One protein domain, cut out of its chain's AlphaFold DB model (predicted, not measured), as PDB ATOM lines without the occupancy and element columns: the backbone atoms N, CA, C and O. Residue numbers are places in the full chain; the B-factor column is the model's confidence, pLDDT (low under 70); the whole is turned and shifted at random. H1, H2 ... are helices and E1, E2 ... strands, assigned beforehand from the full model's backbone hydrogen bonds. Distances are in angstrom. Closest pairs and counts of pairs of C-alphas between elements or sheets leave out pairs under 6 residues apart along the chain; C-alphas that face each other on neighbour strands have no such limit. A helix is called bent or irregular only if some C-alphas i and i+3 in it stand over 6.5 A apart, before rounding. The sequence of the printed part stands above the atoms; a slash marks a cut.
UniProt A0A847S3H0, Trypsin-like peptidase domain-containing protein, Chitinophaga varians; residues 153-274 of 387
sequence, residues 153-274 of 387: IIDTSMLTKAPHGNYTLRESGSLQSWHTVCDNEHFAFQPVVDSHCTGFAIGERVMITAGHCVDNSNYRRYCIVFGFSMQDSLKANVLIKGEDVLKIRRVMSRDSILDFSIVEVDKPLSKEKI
ATOM      1  N   ILE A 153       0.271  15.457  39.831       98.62
ATOM      2  CA  ILE A 153       1.204  16.493  40.281       98.62
ATOM      3  C   ILE A 153       2.308  16.646  39.239       98.62
ATOM      4  O   ILE A 153       3.110  15.736  39.029       98.62
ATOM      5  N   ILE A 154       2.362  17.816  38.608       97.94
ATOM      6  CA  ILE A 154       3.315  18.143  37.539       97.94
ATOM      7  C   ILE A 154       3.964  19.503  37.773       97.94
ATOM      8  O   ILE A 154       3.422  20.367  38.472       97.94
ATOM      9  N   ASP A 155       5.130  19.705  37.163       97.38
ATOM     10  CA  ASP A 155       5.763  21.018  37.084       97.38
ATOM     11  C   ASP A 155       4.846  21.994  36.335       97.38
ATOM     12  O   ASP A 155       4.260  21.663  35.304       97.38
ATOM     13  N   THR A 156       4.715  23.217  36.845       95.44
ATOM     14  CA  THR A 156       3.883  24.253  36.208       95.44
ATOM     15  C   THR A 156       4.266  24.552  34.752       95.44
ATOM     16  O   THR A 156       3.414  25.000  33.987       95.44
ATOM     17  N   SER A 157       5.511  24.277  34.347       95.81
ATOM     18  CA  SER A 157       5.990  24.407  32.962       95.81
ATOM     19  C   SER A 157       5.388  23.390  31.984       95.81
ATOM     20  O   SER A 157       5.453  23.600  30.772       95.81
ATOM     21  N   MET A 158       4.745  22.331  32.484       96.75
ATOM     22  CA  MET A 158       4.056  21.326  31.667       96.75
ATOM     23  C   MET A 158       2.658  21.766  31.216       96.75
ATOM     24  O   MET A 158       1.984  21.039  30.484       96.75
ATOM     25  N   LEU A 159       2.220  22.966  31.610       96.75
ATOM     26  CA  LEU A 159       0.944  23.549  31.217       96.75
ATOM     27  C   LEU A 159       1.141  24.741  30.282       96.75
ATOM     28  O   LEU A 159       1.773  25.738  30.629       96.75
ATOM     29  N   THR A 160       0.494  24.683  29.121       96.94
ATOM     30  CA  THR A 160       0.370  25.830  28.212       96.94
ATOM     31  C   THR A 160      -1.036  26.403  28.311       96.94
ATOM     32  O   THR A 160      -2.009  25.654  28.345       96.94
ATOM     33  N   LYS A 161      -1.178  27.732  28.369       96.38
ATOM     34  CA  LYS A 161      -2.506  28.368  28.381       96.38
ATOM     35  C   LYS A 161      -3.251  28.082  27.074       96.38
ATOM     36  O   LYS A 161      -2.681  28.219  25.996       96.38
ATOM     37  N   ALA A 162      -4.532  27.770  27.191       95.25
ATOM     38  CA  ALA A 162      -5.468  27.582  26.091       95.25
ATOM     39  C   ALA A 162      -6.621  28.614  26.186       95.25
ATOM     40  O   ALA A 162      -6.757  29.304  27.206       95.25
ATOM     41  N   PRO A 163      -7.454  28.769  25.137       92.75
ATOM     42  CA  PRO A 163      -8.611  29.665  25.165       92.75
ATOM     43  C   PRO A 163      -9.563  29.402  26.342       92.75
ATOM     44  O   PRO A 163      -9.576  28.321  26.928       92.75
ATOM     45  N   HIS A 164     -10.379  30.405  26.678       92.94
ATOM     46  CA  HIS A 164     -11.379  30.336  27.757       92.94
ATOM     47  C   HIS A 164     -10.809  30.018  29.154       92.94
ATOM     48  O   HIS A 164     -11.530  29.543  30.025       92.94
ATOM     49  N   GLY A 165      -9.520  30.295  29.385       93.25
ATOM     50  CA  GLY A 165      -8.866  30.047  30.675       93.25
ATOM     51  C   GLY A 165      -8.503  28.581  30.923       93.25
ATOM     52  O   GLY A 165      -8.186  28.222  32.056       93.25
ATOM     53  N   ASN A 166      -8.542  27.746  29.882       97.19
ATOM     54  CA  ASN A 166      -8.131  26.348  29.942       97.19
ATOM     55  C   ASN A 166      -6.610  26.201  29.819       97.19
ATOM     56  O   ASN A 166      -5.880  27.167  29.579       97.19
ATOM     57  N   TYR A 167      -6.140  24.967  29.955       97.88
ATOM     58  CA  TYR A 167      -4.747  24.592  29.777       97.88
ATOM     59  C   TYR A 167      -4.627  23.375  28.870       97.88
ATOM     60  O   TYR A 167      -5.470  22.485  28.905       97.88
ATOM     61  N   THR A 168      -3.553  23.315  28.096       97.69
ATOM     62  CA  THR A 168      -3.132  22.105  27.394       97.69
ATOM     63  C   THR A 168      -1.937  21.511  28.128       97.69
ATOM     64  O   THR A 168      -0.959  22.220  28.389       97.69
ATOM     65  N   LEU A 169      -2.023  20.226  28.463       96.88
ATOM     66  CA  LEU A 169      -0.901  19.445  28.967       96.88
ATOM     67  C   LEU A 169       0.093  19.191  27.839       96.88
ATOM     68  O   LEU A 169      -0.283  18.760  26.750       96.88
ATOM     69  N   ARG A 170       1.368  19.467  28.102       95.81
ATOM     70  CA  ARG A 170       2.440  19.195  27.151       95.81
ATOM     71  C   ARG A 170       2.818  17.717  27.213       95.81
ATOM     72  O   ARG A 170       3.407  17.271  28.190       95.81
ATOM     73  N   GLU A 171       2.501  16.976  26.161       92.81
ATOM     74  CA  GLU A 171       2.934  15.586  26.015       92.81
ATOM     75  C   GLU A 171       4.453  15.521  25.788       92.81
ATOM     76  O   GLU A 171       5.018  16.312  25.026       92.81
ATOM     77  N   SER A 172       5.111  14.577  26.461       92.75
ATOM     78  CA  SER A 172       6.553  14.315  26.342       92.75
ATOM     79  C   SER A 172       6.875  13.252  25.283       92.75
ATOM     80  O   SER A 172       8.029  13.105  24.889       92.75
ATOM     81  N   GLY A 173       5.861  12.521  24.815       95.38
ATOM     82  CA  GLY A 173       5.974  11.414  23.866       95.38
ATOM     83  C   GLY A 173       5.036  10.270  24.242       95.38
ATOM     84  O   GLY A 173       4.132  10.453  25.056       95.38
ATOM     85  N   SER A 174       5.259   9.087  23.670       97.31
ATOM     86  CA  SER A 174       4.678   7.836  24.169       97.31
ATOM     87  C   SER A 174       5.500   7.263  25.328       97.31
ATOM     88  O   SER A 174       6.690   7.574  25.440       97.31
ATOM     89  N   LEU A 175       4.917   6.371  26.136       96.94
ATOM     90  CA  LEU A 175       5.643   5.634  27.183       96.94
ATOM     91  C   LEU A 175       6.908   4.951  26.628       96.94
ATOM     92  O   LEU A 175       7.979   5.052  27.225       96.94
ATOM     93  N   GLN A 176       6.799   4.324  25.455       97.19
ATOM     94  CA  GLN A 176       7.898   3.697  24.717       97.19
ATOM     95  C   GLN A 176       9.016   4.694  24.427       97.19
ATOM     96  O   GLN A 176      10.166   4.435  24.758       97.19
ATOM     97  N   SER A 177       8.694   5.846  23.838       96.75
ATOM     98  CA  SER A 177       9.718   6.824  23.459       96.75
ATOM     99  C   SER A 177      10.349   7.533  24.662       96.75
ATOM    100  O   SER A 177      11.544   7.816  24.643       96.75
ATOM    101  N   TRP A 178       9.568   7.801  25.712       95.81
ATOM    102  CA  TRP A 178      10.005   8.590  26.863       95.81
ATOM    103  C   TRP A 178      10.756   7.753  27.907       95.81
ATOM    104  O   TRP A 178      11.787   8.183  28.412       95.81
ATOM    105  N   HIS A 179      10.287   6.531  28.182       94.75
ATOM    106  CA  HIS A 179      10.897   5.613  29.159       94.75
ATOM    107  C   HIS A 179      11.674   4.462  28.509       94.75
ATOM    108  O   HIS A 179      12.176   3.577  29.202       94.75
ATOM    109  N   THR A 180      11.805   4.463  27.179       96.56
ATOM    110  CA  THR A 180      12.500   3.414  26.407       96.56
ATOM    111  C   THR A 180      11.946   2.013  26.706       96.56
ATOM    112  O   THR A 180      12.704   1.050  26.811       96.56
ATOM    113  N   VAL A 181      10.630   1.874  26.912       96.81
ATOM    114  CA  VAL A 181      10.012   0.555  27.143       96.81
ATOM    115  C   VAL A 181       9.878  -0.226  25.839       96.81
ATOM    116  O   VAL A 181       9.848   0.360  24.760       96.81
ATOM    117  N   CYS A 182       9.823  -1.553  25.921       96.81
ATOM    118  CA  CYS A 182       9.635  -2.394  24.747       96.81
ATOM    119  C   CYS A 182       8.221  -2.223  24.163       96.81
ATOM    120  O   CYS A 182       7.255  -2.003  24.885       96.81
ATOM    121  N   ASP A 183       8.085  -2.385  22.849       96.19
ATOM    122  CA  ASP A 183       6.844  -2.168  22.084       96.19
ATOM    123  C   ASP A 183       5.667  -3.038  22.549       96.19
ATOM    124  O   ASP A 183       4.504  -2.706  22.328       96.19
ATOM    125  N   ASN A 184       5.971  -4.177  23.170       93.62
ATOM    126  CA  ASN A 184       4.997  -5.123  23.698       93.62
ATOM    127  C   ASN A 184       4.631  -4.867  25.170       93.62
ATOM    128  O   ASN A 184       3.859  -5.645  25.731       93.62
ATOM    129  N   GLU A 185       5.193  -3.837  25.807       95.25
ATOM    130  CA  GLU A 185       4.814  -3.453  27.164       95.25
ATOM    131  C   GLU A 185       3.414  -2.840  27.196       95.25
ATOM    132  O   GLU A 185       2.938  -2.210  26.243       95.25
ATOM    133  N   HIS A 186       2.741  -3.014  28.331       93.94
ATOM    134  CA  HIS A 186       1.447  -2.391  28.551       93.94
ATOM    135  C   HIS A 186       1.571  -0.871  28.422       93.94
ATOM    136  O   HIS A 186       2.517  -0.253  28.905       93.94
ATOM    137  N   PHE A 187       0.602  -0.269  27.734       96.75
ATOM    138  CA  PHE A 187       0.532   1.175  27.497       96.75
ATOM    139  C   PHE A 187       1.718   1.781  26.725       96.75
ATOM    140  O   PHE A 187       1.792   3.004  26.651       96.75
ATOM    141  N   ALA A 188       2.597   0.981  26.100       97.06
ATOM    142  CA  ALA A 188       3.799   1.459  25.403       97.06
ATOM    143  C   ALA A 188       3.530   2.641  24.447       97.06
ATOM    144  O   ALA A 188       4.309   3.589  24.376       97.06
ATOM    145  N   PHE A 189       2.392   2.626  23.753       97.12
ATOM    146  CA  PHE A 189       2.023   3.655  22.777       97.12
ATOM    147  C   PHE A 189       1.116   4.762  23.320       97.12
ATOM    148  O   PHE A 189       0.767   5.675  22.575       97.12
ATOM    149  N   GLN A 190       0.722   4.708  24.593       98.00
ATOM    150  CA  GLN A 190      -0.043   5.792  25.200       98.00
ATOM    151  C   GLN A 190       0.849   7.009  25.442       98.00
ATOM    152  O   GLN A 190       2.043   6.840  25.717       98.00
ATOM    153  N   PRO A 191       0.290   8.226  25.349       97.75
ATOM    154  CA  PRO A 191       1.051   9.427  25.623       97.75
ATOM    155  C   PRO A 191       1.449   9.489  27.093       97.75
ATOM    156  O   PRO A 191       0.766   8.944  27.958       97.75
ATOM    157  N   VAL A 192       2.530  10.200  27.375       97.56
ATOM    158  CA  VAL A 192       2.956  10.536  28.729       97.56
ATOM    159  C   VAL A 192       3.218  12.027  28.843       97.56
ATOM    160  O   VAL A 192       3.529  12.706  27.862       97.56
ATOM    161  N   VAL A 193       3.128  12.532  30.063       96.56
ATOM    162  CA  VAL A 193       3.599  13.866  30.434       96.56
ATOM    163  C   VAL A 193       4.720  13.717  31.453       96.56
ATOM    164  O   VAL A 193       4.706  12.791  32.259       96.56
ATOM    165  N   ASP A 194       5.698  14.619  31.436       93.19
ATOM    166  CA  ASP A 194       6.700  14.677  32.502       93.19
ATOM    167  C   ASP A 194       6.005  14.997  33.834       93.19
ATOM    168  O   ASP A 194       5.512  16.108  34.052       93.19
ATOM    169  N   SER A 195       5.884  13.978  34.683       88.38
ATOM    170  CA  SER A 195       5.098  14.009  35.911       88.38
ATOM    171  C   SER A 195       5.960  13.742  37.127       88.38
ATOM    172  O   SER A 195       6.992  13.080  37.044       88.38
ATOM    173  N   HIS A 196       5.513  14.260  38.268       91.75
ATOM    174  CA  HIS A 196       6.213  14.082  39.530       91.75
ATOM    175  C   HIS A 196       5.534  13.026  40.397       91.75
ATOM    176  O   HIS A 196       6.169  12.055  40.796       91.75
ATOM    177  N   CYS A 197       4.245  13.211  40.683       97.88
ATOM    178  CA  CYS A 197       3.508  12.408  41.658       97.88
ATOM    179  C   CYS A 197       1.993  12.443  41.404       97.88
ATOM    180  O   CYS A 197       1.505  13.071  40.467       97.88
ATOM    181  N   THR A 198       1.242  11.837  42.314       98.69
ATOM    182  CA  THR A 198      -0.216  11.837  42.395       98.69
ATOM    183  C   THR A 198      -0.688  12.455  43.725       98.69
ATOM    184  O   THR A 198       0.064  12.549  44.697       98.69
ATOM    185  N   GLY A 199      -1.933  12.924  43.794       98.44
ATOM    186  CA  GLY A 199      -2.576  13.343  45.039       98.44
ATOM    187  C   GLY A 199      -4.103  13.316  44.968       98.44
ATOM    188  O   GLY A 199      -4.697  13.162  43.902       98.44
ATOM    189  N   PHE A 200      -4.764  13.484  46.110       98.88
ATOM    190  CA  PHE A 200      -6.228  13.450  46.212       98.88
ATOM    191  C   PHE A 200      -6.744  14.398  47.297       98.88
ATOM    192  O   PHE A 200      -6.025  14.741  48.232       98.88
ATOM    193  N   ALA A 201      -7.989  14.858  47.171       98.62
ATOM    194  CA  ALA A 201      -8.573  15.818  48.105       98.62
ATOM    195  C   ALA A 201      -9.278  15.129  49.282       98.62
ATOM    196  O   ALA A 201     -10.014  14.165  49.084       98.62
ATOM    197  N   ILE A 202      -9.100  15.666  50.491       98.19
ATOM    198  CA  ILE A 202      -9.814  15.250  51.718       98.19
ATOM    199  C   ILE A 202     -10.673  16.376  52.315       98.19
ATOM    200  O   ILE A 202     -11.364  16.181  53.310       98.19
ATOM    201  N   GLY A 203     -10.640  17.559  51.705       97.50
ATOM    202  CA  GLY A 203     -11.443  18.718  52.077       97.50
ATOM    203  C   GLY A 203     -11.462  19.742  50.947       97.50
ATOM    204  O   GLY A 203     -10.732  19.599  49.967       97.50
ATOM    205  N   GLU A 204     -12.263  20.801  51.090       97.12
ATOM    206  CA  GLU A 204     -12.458  21.796  50.024       97.12
ATOM    207  C   GLU A 204     -11.149  22.423  49.551       97.12
ATOM    208  O   GLU A 204     -11.014  22.740  48.384       97.12
ATOM    209  N   ARG A 205     -10.157  22.604  50.420       98.19
ATOM    210  CA  ARG A 205      -8.849  23.161  50.034       98.19
ATOM    211  C   ARG A 205      -7.687  22.289  50.466       98.19
ATOM    212  O   ARG A 205      -6.562  22.768  50.491       98.19
ATOM    213  N   VAL A 206      -7.958  21.041  50.831       98.56
ATOM    214  CA  VAL A 206      -6.992  20.177  51.509       98.56
ATOM    215  C   VAL A 206      -6.766  18.938  50.667       98.56
ATOM    216  O   VAL A 206      -7.702  18.179  50.408       98.56
ATOM    217  N   MET A 207      -5.518  18.731  50.265       98.62
ATOM    218  CA  MET A 207      -5.095  17.558  49.512       98.62
ATOM    219  C   MET A 207      -4.007  16.781  50.246       98.62
ATOM    220  O   MET A 207      -3.236  17.347  51.020       98.62
ATOM    221  N   ILE A 208      -3.964  15.480  49.980       98.81
ATOM    222  CA  ILE A 208      -2.963  14.533  50.455       98.81
ATOM    223  C   ILE A 208      -2.119  14.073  49.264       98.81
ATOM    224  O   ILE A 208      -2.638  13.847  48.171       98.81
ATOM    225  N   THR A 209      -0.815  13.947  49.488       98.69
ATOM    226  CA  THR A 209       0.161  13.307  48.593       98.69
ATOM    227  C   THR A 209       1.292  12.708  49.441       98.69
ATOM    228  O   THR A 209       1.274  12.843  50.670       98.69
ATOM    229  N   ALA A 210       2.278  12.055  48.826       96.88
ATOM    230  CA  ALA A 210       3.443  11.561  49.552       96.88
ATOM    231  C   ALA A 210       4.358  12.719  50.001       96.88
ATOM    232  O   ALA A 210       4.442  13.783  49.379       96.88
ATOM    233  N   GLY A 211       5.055  12.521  51.114       94.94
ATOM    234  CA  GLY A 211       5.919  13.517  51.750       94.94
ATOM    235  C   GLY A 211       7.115  13.901  50.881       94.94
ATOM    236  O   GLY A 211       7.539  15.057  50.878       94.94
ATOM    237  N   HIS A 212       7.666  12.959  50.127       92.69
ATOM    238  CA  HIS A 212       8.758  13.182  49.185       92.69
ATOM    239  C   HIS A 212       8.304  13.889  47.899       92.69
ATOM    240  O   HIS A 212       9.139  14.439  47.180       92.69
ATOM    241  N   CYS A 213       6.997  13.910  47.614       96.06
ATOM    242  CA  CYS A 213       6.451  14.609  46.458       96.06
ATOM    243  C   CYS A 213       6.472  16.119  46.674       96.06
ATOM    244  O   CYS A 213       7.042  16.860  45.872       96.06
ATOM    245  N   VAL A 214       5.871  16.581  47.773       96.62
ATOM    246  CA  VAL A 214       5.678  18.010  48.025       96.62
ATOM    247  C   VAL A 214       6.144  18.394  49.424       96.62
ATOM    248  O   VAL A 214       5.623  17.913  50.433       96.62
ATOM    249  N   ASP A 215       7.083  19.336  49.477       95.19
ATOM    250  CA  ASP A 215       7.624  19.918  50.698       95.19
ATOM    251  C   ASP A 215       7.713  21.456  50.627       95.19
ATOM    252  O   ASP A 215       7.360  22.095  49.632       95.19
ATOM    253  N   ASN A 216       8.181  22.073  51.714       96.12
ATOM    254  CA  ASN A 216       8.293  23.530  51.826       96.12
ATOM    255  C   ASN A 216       9.280  24.162  50.831       96.12
ATOM    256  O   ASN A 216       9.175  25.358  50.565       96.12
ATOM    257  N   SER A 217      10.225  23.390  50.296       96.19
ATOM    258  CA  SER A 217      11.217  23.869  49.334       96.19
ATOM    259  C   SER A 217      10.699  23.844  47.894       96.19
ATOM    260  O   SER A 217      11.126  24.669  47.088       96.19
ATOM    261  N   ASN A 218       9.763  22.942  47.570       96.50
ATOM    262  CA  ASN A 218       9.363  22.685  46.186       96.50
ATOM    263  C   ASN A 218       7.885  22.969  45.859       96.50
ATOM    264  O   ASN A 218       7.556  23.044  44.679       96.50
ATOM    265  N   TYR A 219       6.996  23.188  46.839       97.44
ATOM    266  CA  TYR A 219       5.545  23.252  46.582       97.44
ATOM    267  C   TYR A 219       5.117  24.275  45.516       97.44
ATOM    268  O   TYR A 219       4.133  24.054  44.818       97.44
ATOM    269  N   ARG A 220       5.856  25.382  45.354       97.38
ATOM    270  CA  ARG A 220       5.562  26.422  44.347       97.38
ATOM    271  C   ARG A 220       5.883  26.009  42.915       97.38
ATOM    272  O   ARG A 220       5.380  26.638  41.988       97.38
ATOM    273  N   ARG A 221       6.742  25.004  42.743       97.31
ATOM    274  CA  ARG A 221       7.143  24.466  41.440       97.31
ATOM    275  C   ARG A 221       6.015  23.668  40.789       97.31
ATOM    276  O   ARG A 221       5.925  23.617  39.563       97.31
ATOM    277  N   TYR A 222       5.167  23.058  41.613       98.00
ATOM    278  CA  TYR A 222       4.179  22.088  41.174       98.00
ATOM    279  C   TYR A 222       2.754  22.640  41.188       98.00
ATOM    280  O   TYR A 222       2.395  23.551  41.938       98.00
ATOM    281  N   CYS A 223       1.922  22.033  40.352       97.69
ATOM    282  CA  CYS A 223       0.477  22.185  40.358       97.69
ATOM    283  C   CYS A 223      -0.187  20.810  40.304       97.69
ATOM    284  O   CYS A 223       0.453  19.814  39.968       97.69
ATOM    285  N   ILE A 224      -1.464  20.774  40.669       98.56
ATOM    286  CA  ILE A 224      -2.279  19.565  40.690       98.56
ATOM    287  C   ILE A 224      -3.322  19.672  39.584       98.56
ATOM    288  O   ILE A 224      -4.028  20.678  39.497       98.56
ATOM    289  N   VAL A 225      -3.409  18.647  38.746       98.38
ATOM    290  CA  VAL A 225      -4.214  18.624  37.526       98.38
ATOM    291  C   VAL A 225      -5.156  17.430  37.548       98.38
ATOM    292  O   VAL A 225      -4.720  16.289  37.651       98.38
ATOM    293  N   PHE A 226      -6.458  17.678  37.434       98.38
ATOM    294  CA  PHE A 226      -7.462  16.622  37.307       98.38
ATOM    295  C   PHE A 226      -7.823  16.388  35.839       98.38
ATOM    296  O   PHE A 226      -7.862  17.324  35.044       98.38
ATOM    297  N   GLY A 227      -8.152  15.142  35.493       96.88
ATOM    298  CA  GLY A 227      -8.782  14.820  34.209       96.88
ATOM    299  C   GLY A 227      -7.839  14.427  33.071       96.88
ATOM    300  O   GLY A 227      -8.306  14.311  31.937       96.88
ATOM    301  N   PHE A 228      -6.555  14.175  33.340       98.25
ATOM    302  CA  PHE A 228      -5.661  13.550  32.361       98.25
ATOM    303  C   PHE A 228      -5.933  12.038  32.294       98.25
ATOM    304  O   PHE A 228      -5.469  11.250  33.112       98.25
ATOM    305  N   SER A 229      -6.766  11.616  31.347       98.25
ATOM    306  CA  SER A 229      -7.225  10.227  31.237       98.25
ATOM    307  C   SER A 229      -7.377   9.819  29.778       98.25
ATOM    308  O   SER A 229      -7.678  10.660  28.928       98.25
ATOM    309  N   MET A 230      -7.191   8.531  29.488       98.31
ATOM    310  CA  MET A 230      -7.570   7.966  28.196       98.31
ATOM    311  C   MET A 230      -9.094   8.026  28.044       98.31
ATOM    312  O   MET A 230      -9.835   7.536  28.897       98.31
ATOM    313  N   GLN A 231      -9.561   8.640  26.960       96.38
ATOM    314  CA  GLN A 231     -10.978   8.686  26.584       96.38
ATOM    315  C   GLN A 231     -11.404   7.376  25.910       96.38
ATOM    316  O   GLN A 231     -12.532   6.918  26.090       96.38
ATOM    317  N   ASP A 232     -10.477   6.775  25.170       95.62
ATOM    318  CA  ASP A 232     -10.589   5.494  24.480       95.62
ATOM    319  C   ASP A 232      -9.185   4.875  24.316       95.62
ATOM    320  O   ASP A 232      -8.231   5.305  24.961       95.62
ATOM    321  N   SER A 233      -9.029   3.850  23.476       92.94
ATOM    322  CA  SER A 233      -7.738   3.180  23.265       92.94
ATOM    323  C   SER A 233      -6.689   4.013  22.514       92.94
ATOM    324  O   SER A 233      -5.535   3.600  22.459       92.94
ATOM    325  N   LEU A 234      -7.073   5.137  21.905       93.31
ATOM    326  CA  LEU A 234      -6.239   5.935  21.004       93.31
ATOM    327  C   LEU A 234      -5.999   7.361  21.507       93.31
ATOM    328  O   LEU A 234      -4.989   7.962  21.152       93.31
ATOM    329  N   LYS A 235      -6.917   7.922  22.301       95.69
ATOM    330  CA  LYS A 235      -6.915   9.348  22.634       95.69
ATOM    331  C   LYS A 235      -6.894   9.619  24.135       95.69
ATOM    332  O   LYS A 235      -7.789   9.199  24.868       95.69
ATOM    333  N   ALA A 236      -5.926  10.424  24.573       97.44
ATOM    334  CA  ALA A 236      -5.899  11.016  25.908       97.44
ATOM    335  C   ALA A 236      -6.579  12.393  25.941       97.44
ATOM    336  O   ALA A 236      -6.559  13.152  24.968       97.44
ATOM    337  N   ASN A 237      -7.157  12.745  27.088       97.62
ATOM    338  CA  ASN A 237      -7.609  14.101  27.355       97.62
ATOM    339  C   ASN A 237      -6.443  14.990  27.810       97.62
ATOM    340  O   ASN A 237      -6.070  14.961  28.979       97.62
ATOM    341  N   VAL A 238      -5.914  15.811  26.906       96.75
ATOM    342  CA  VAL A 238      -4.829  16.768  27.203       96.75
ATOM    343  C   VAL A 238      -5.309  18.214  27.350       96.75
ATOM    344  O   VAL A 238      -4.532  19.078  27.748       96.75
ATOM    345  N   LEU A 239      -6.586  18.492  27.059       97.44
ATOM    346  CA  LEU A 239      -7.203  19.800  27.280       97.44
ATOM    347  C   LEU A 239      -7.896  19.802  28.645       97.44
ATOM    348  O   LEU A 239      -8.924  19.157  28.845       97.44
ATOM    349  N   ILE A 240      -7.331  20.550  29.584       97.81
ATOM    350  CA  ILE A 240      -7.775  20.600  30.970       97.81
ATOM    351  C   ILE A 240      -8.463  21.930  31.252       97.81
ATOM    352  O   ILE A 240      -7.980  23.001  30.871       97.81
ATOM    353  N   LYS A 241      -9.601  21.880  31.945       96.88
ATOM    354  CA  LYS A 241     -10.303  23.096  32.346       96.88
ATOM    355  C   LYS A 241      -9.500  23.858  33.395       96.88
ATOM    356  O   LYS A 241      -8.868  23.264  34.261       96.88
ATOM    357  N   GLY A 242      -9.579  25.188  33.388       96.44
ATOM    358  CA  GLY A 242      -8.878  26.010  34.387       96.44
ATOM    359  C   GLY A 242      -9.293  25.735  35.845       96.44
ATOM    360  O   GLY A 242      -8.502  25.948  36.769       96.44
ATOM    361  N   GLU A 243     -10.515  25.243  36.066       95.31
ATOM    362  CA  GLU A 243     -11.014  24.794  37.378       95.31
ATOM    363  C   GLU A 243     -10.371  23.479  37.855       95.31
ATOM    364  O   GLU A 243     -10.278  23.235  39.056       95.31
ATOM    365  N   ASP A 244      -9.861  22.673  36.921       97.50
ATOM    366  CA  ASP A 244      -9.206  21.390  37.171       97.50
ATOM    367  C   ASP A 244      -7.688  21.524  37.381       97.50
ATOM    368  O   ASP A 244      -7.014  20.521  37.598       97.50
ATOM    369  N   VAL A 245      -7.154  22.751  37.359       98.06
ATOM    370  CA  VAL A 245      -5.744  23.064  37.633       98.06
ATOM    371  C   VAL A 245      -5.628  23.871  38.923       98.06
ATOM    372  O   VAL A 245      -6.062  25.027  38.992       98.06
ATOM    373  N   LEU A 246      -5.004  23.284  39.943       98.31
ATOM    374  CA  LEU A 246      -4.846  23.862  41.276       98.31
ATOM    375  C   LEU A 246      -3.378  24.157  41.580       98.31
ATOM    376  O   LEU A 246      -2.500  23.327  41.349       98.31
ATOM    377  N   LYS A 247      -3.101  25.330  42.151       98.31
ATOM    378  CA  LYS A 247      -1.771  25.648  42.686       98.31
ATOM    379  C   LYS A 247      -1.705  25.271  44.154       98.31
ATOM    380  O   LYS A 247      -2.660  25.490  44.900       98.31
ATOM    381  N   ILE A 248      -0.548  24.790  44.588       98.50
ATOM    382  CA  ILE A 248      -0.295  24.525  46.001       98.50
ATOM    383  C   ILE A 248       0.062  25.854  46.685       98.50
ATOM    384  O   ILE A 248       1.035  26.513  46.316       98.50
ATOM    385  N   ARG A 249      -0.738  26.286  47.668       98.25
ATOM    386  CA  ARG A 249      -0.515  27.525  48.439       98.25
ATOM    387  C   ARG A 249       0.563  27.354  49.496       98.25
ATOM    388  O   ARG A 249       1.352  28.273  49.705       98.25
ATOM    389  N   ARG A 250       0.538  26.225  50.204       98.38
ATOM    390  CA  ARG A 250       1.487  25.869  51.264       98.38
ATOM    391  C   ARG A 250       1.376  24.390  51.615       98.38
ATOM    392  O   ARG A 250       0.338  23.769  51.391       98.38
ATOM    393  N   VAL A 251       2.416  23.876  52.255       98.56
ATOM    394  CA  VAL A 251       2.362  22.611  52.988       98.56
ATOM    395  C   VAL A 251       1.820  22.903  54.387       98.56
ATOM    396  O   VAL A 251       2.386  23.711  55.121       98.56
ATOM    397  N   MET A 252       0.680  22.309  54.737       98.06
ATOM    398  CA  MET A 252       0.032  22.482  56.043       98.06
ATOM    399  C   MET A 252       0.702  21.618  57.110       98.06
ATOM    400  O   MET A 252       0.901  22.064  58.235       98.06
ATOM    401  N   SER A 253       1.042  20.385  56.744       96.94
ATOM    402  CA  SER A 253       1.778  19.439  57.573       96.94
ATOM    403  C   SER A 253       2.510  18.462  56.669       96.94
ATOM    404  O   SER A 253       2.022  18.125  55.593       96.94
ATOM    405  N   ARG A 254       3.680  18.010  57.100       94.38
ATOM    406  CA  ARG A 254       4.456  16.988  56.408       94.38
ATOM    407  C   ARG A 254       5.120  16.114  57.444       94.38
ATOM    408  O   ARG A 254       5.817  16.622  58.320       94.38
ATOM    409  N   ASP A 255       4.948  14.814  57.292       90.56
ATOM    410  CA  ASP A 255       5.755  13.841  58.005       90.56
ATOM    411  C   ASP A 255       6.701  13.218  56.983       90.56
ATOM    412  O   ASP A 255       6.269  12.508  56.080       90.56
ATOM    413  N   SER A 256       7.993  13.546  57.077       84.00
ATOM    414  CA  SER A 256       9.006  12.969  56.186       84.00
ATOM    415  C   SER A 256       9.224  11.491  56.449       84.00
ATOM    416  O   SER A 256       9.757  10.810  55.589       84.00
ATOM    417  N   ILE A 257       8.835  11.027  57.638       80.56
ATOM    418  CA  ILE A 257       9.059   9.669  58.081       80.56
ATOM    419  C   ILE A 257       7.854   8.787  57.782       80.56
ATOM    420  O   ILE A 257       7.986   7.655  57.368       80.56
ATOM    421  N   LEU A 258       6.638   9.273  57.971       86.12
ATOM    422  CA  LEU A 258       5.456   8.573  57.456       86.12
ATOM    423  C   LEU A 258       5.202   8.894  55.984       86.12
ATOM    424  O   LEU A 258       4.190   8.483  55.431       86.12
ATOM    425  N   ASP A 259       6.099   9.658  55.376       92.06
ATOM    426  CA  ASP A 259       6.098  10.049  53.980       92.06
ATOM    427  C   ASP A 259       4.731  10.511  53.455       92.06
ATOM    428  O   ASP A 259       4.263  10.093  52.402       92.06
ATOM    429  N   PHE A 260       4.088  11.437  54.163       96.38
ATOM    430  CA  PHE A 260       2.881  12.100  53.668       96.38
ATOM    431  C   PHE A 260       2.984  13.617  53.789       96.38
ATOM    432  O   PHE A 260       3.671  14.162  54.660       96.38
ATOM    433  N   SER A 261       2.259  14.306  52.914       98.31
ATOM    434  CA  SER A 261       2.132  15.759  52.897       98.31
ATOM    435  C   SER A 261       0.659  16.141  52.824       98.31
ATOM    436  O   SER A 261      -0.078  15.656  51.964       98.31
ATOM    437  N   ILE A 262       0.235  17.010  53.738       98.75
ATOM    438  CA  ILE A 262      -1.066  17.679  53.721       98.75
ATOM    439  C   ILE A 262      -0.831  19.067  53.150       98.75
ATOM    440  O   ILE A 262      -0.094  19.865  53.736       98.75
ATOM    441  N   VAL A 263      -1.455  19.373  52.020       98.81
ATOM    442  CA  VAL A 263      -1.228  20.626  51.299       98.81
ATOM    443  C   VAL A 263      -2.517  21.420  51.144       98.81
ATOM    444  O   VAL A 263      -3.596  20.856  50.961       98.81
ATOM    445  N   GLU A 264      -2.390  22.746  51.206       98.69
ATOM    446  CA  GLU A 264      -3.492  23.665  50.927       98.69
ATOM    447  C   GLU A 264      -3.437  24.117  49.464       98.69
ATOM    448  O   GLU A 264      -2.375  24.534  48.996       98.69
ATOM    449  N   VAL A 265      -4.567  24.100  48.757       98.69
ATOM    450  CA  VAL A 265      -4.677  24.547  47.356       98.69
ATOM    451  C   VAL A 265      -5.350  25.918  47.197       98.69
ATOM    452  O   VAL A 265      -6.077  26.410  48.064       98.69
ATOM    453  N   ASP A 266      -5.078  26.580  46.070       98.25
ATOM    454  CA  ASP A 266      -5.463  27.971  45.804       98.25
ATOM    455  C   ASP A 266      -6.956  28.197  45.559       98.25
ATOM    456  O   ASP A 266      -7.466  29.283  45.860       98.25
ATOM    457  N   LYS A 267      -7.679  27.167  45.121       96.50
ATOM    458  CA  LYS A 267      -9.118  27.194  44.833       96.50
ATOM    459  C   LYS A 267      -9.848  26.072  45.581       96.50
ATOM    460  O   LYS A 267      -9.240  25.030  45.822       96.50
ATOM    461  N   PRO A 268     -11.114  26.287  45.982       97.31
ATOM    462  CA  PRO A 268     -11.883  25.239  46.620       97.31
ATOM    463  C   PRO A 268     -12.282  24.184  45.579       97.31
ATOM    464  O   PRO A 268     -12.689  24.520  44.468       97.31
ATOM    465  N   LEU A 269     -12.158  22.913  45.939       96.69
ATOM    466  CA  LEU A 269     -12.682  21.774  45.209       96.69
ATOM    467  C   LEU A 269     -14.174  21.609  45.510       96.69
ATOM    468  O   LEU A 269     -14.623  21.848  46.632       96.69
ATOM    469  N   SER A 270     -14.936  21.152  44.516       95.25
ATOM    470  CA  SER A 270     -16.331  20.767  44.720       95.25
ATOM    471  C   SER A 270     -16.428  19.512  45.598       95.25
ATOM    472  O   SER A 270     -15.483  18.719  45.682       95.25
ATOM    473  N   LYS A 271     -17.578  19.300  46.248       95.06
ATOM    474  CA  LYS A 271     -17.784  18.151  47.148       95.06
ATOM    475  C   LYS A 271     -17.590  16.811  46.437       95.06
ATOM    476  O   LYS A 271     -17.110  15.862  47.044       95.06
ATOM    477  N   GLU A 272     -17.893  16.752  45.147       93.00
ATOM    478  CA  GLU A 272     -17.759  15.569  44.298       93.00
ATOM    479  C   GLU A 272     -16.297  15.178  44.050       93.00
ATOM    480  O   GLU A 272     -16.041  14.040  43.670       93.00
ATOM    481  N   LYS A 273     -15.335  16.087  44.267       95.69
ATOM    482  CA  LYS A 273     -13.896  15.796  44.172       95.69
ATOM    483  C   LYS A 273     -13.269  15.335  45.484       95.69
ATOM    484  O   LYS A 273     -12.150  14.828  45.474       95.69
ATOM    485  N   ILE A 274     -13.961  15.516  46.605       97.88
ATOM    486  CA  ILE A 274     -13.447  15.151  47.924       97.88
ATOM    487  C   ILE A 274     -13.610  13.640  48.124       97.88
ATOM    488  O   ILE A 274     -14.687  13.073  47.927       97.88
TER     489      ILE A 274
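Overview. This is residues 153 to 274 of the 387 residues of the protein "Trypsin-like peptidase domain-containing protein" of Chitinophaga varians (UniProt A0A847S3H0). Little regular structure: a small, nearly closed barrel of one curled antiparallel sheet, E1 E6 E7 E8 E5 E4, with loops, hairpin E2 and E3 and short helix H1 reaching away from it. The 122 printed residues, 48 in named elements, run E1 E2 E3 H1 E4 E5 E6 E7 E8: mostly strand, compact, radius of gyration of the C-alphas 15.3 A, spans 42 by 38 by 25 A.

Along the chain. E1, residues 153 to 155, begins at C-alpha (1.204, 16.493, 40.281). E2 is 159 to 161, E3 167 to 169, H1 175 to 179, E4 197 to 203, E5 206 to 210, E6 222 to 226. E7, 245 to 255, spans 25.1 A; E8, 260 to 265, ends at (-4.677, 24.547, 47.356).

Arrangement. In this folded sheet, bent back on itself, E1 E6 face E8 E5 E4, with E7 as hinge. E6 E7 E8 form a meander, successive antiparallel neighbours; N 224 and O 246 are 2.8 A apart. Edge strands E1 and E4 come closest at C-alphas 153 and 197, 4.9 A. H1 is not on the sheet.

Size, cuts and confidence. C-alphas 184 and 252 are farthest apart, 42.8 A. The printed part has no cut; no printed residue is under 70 in pLDDT.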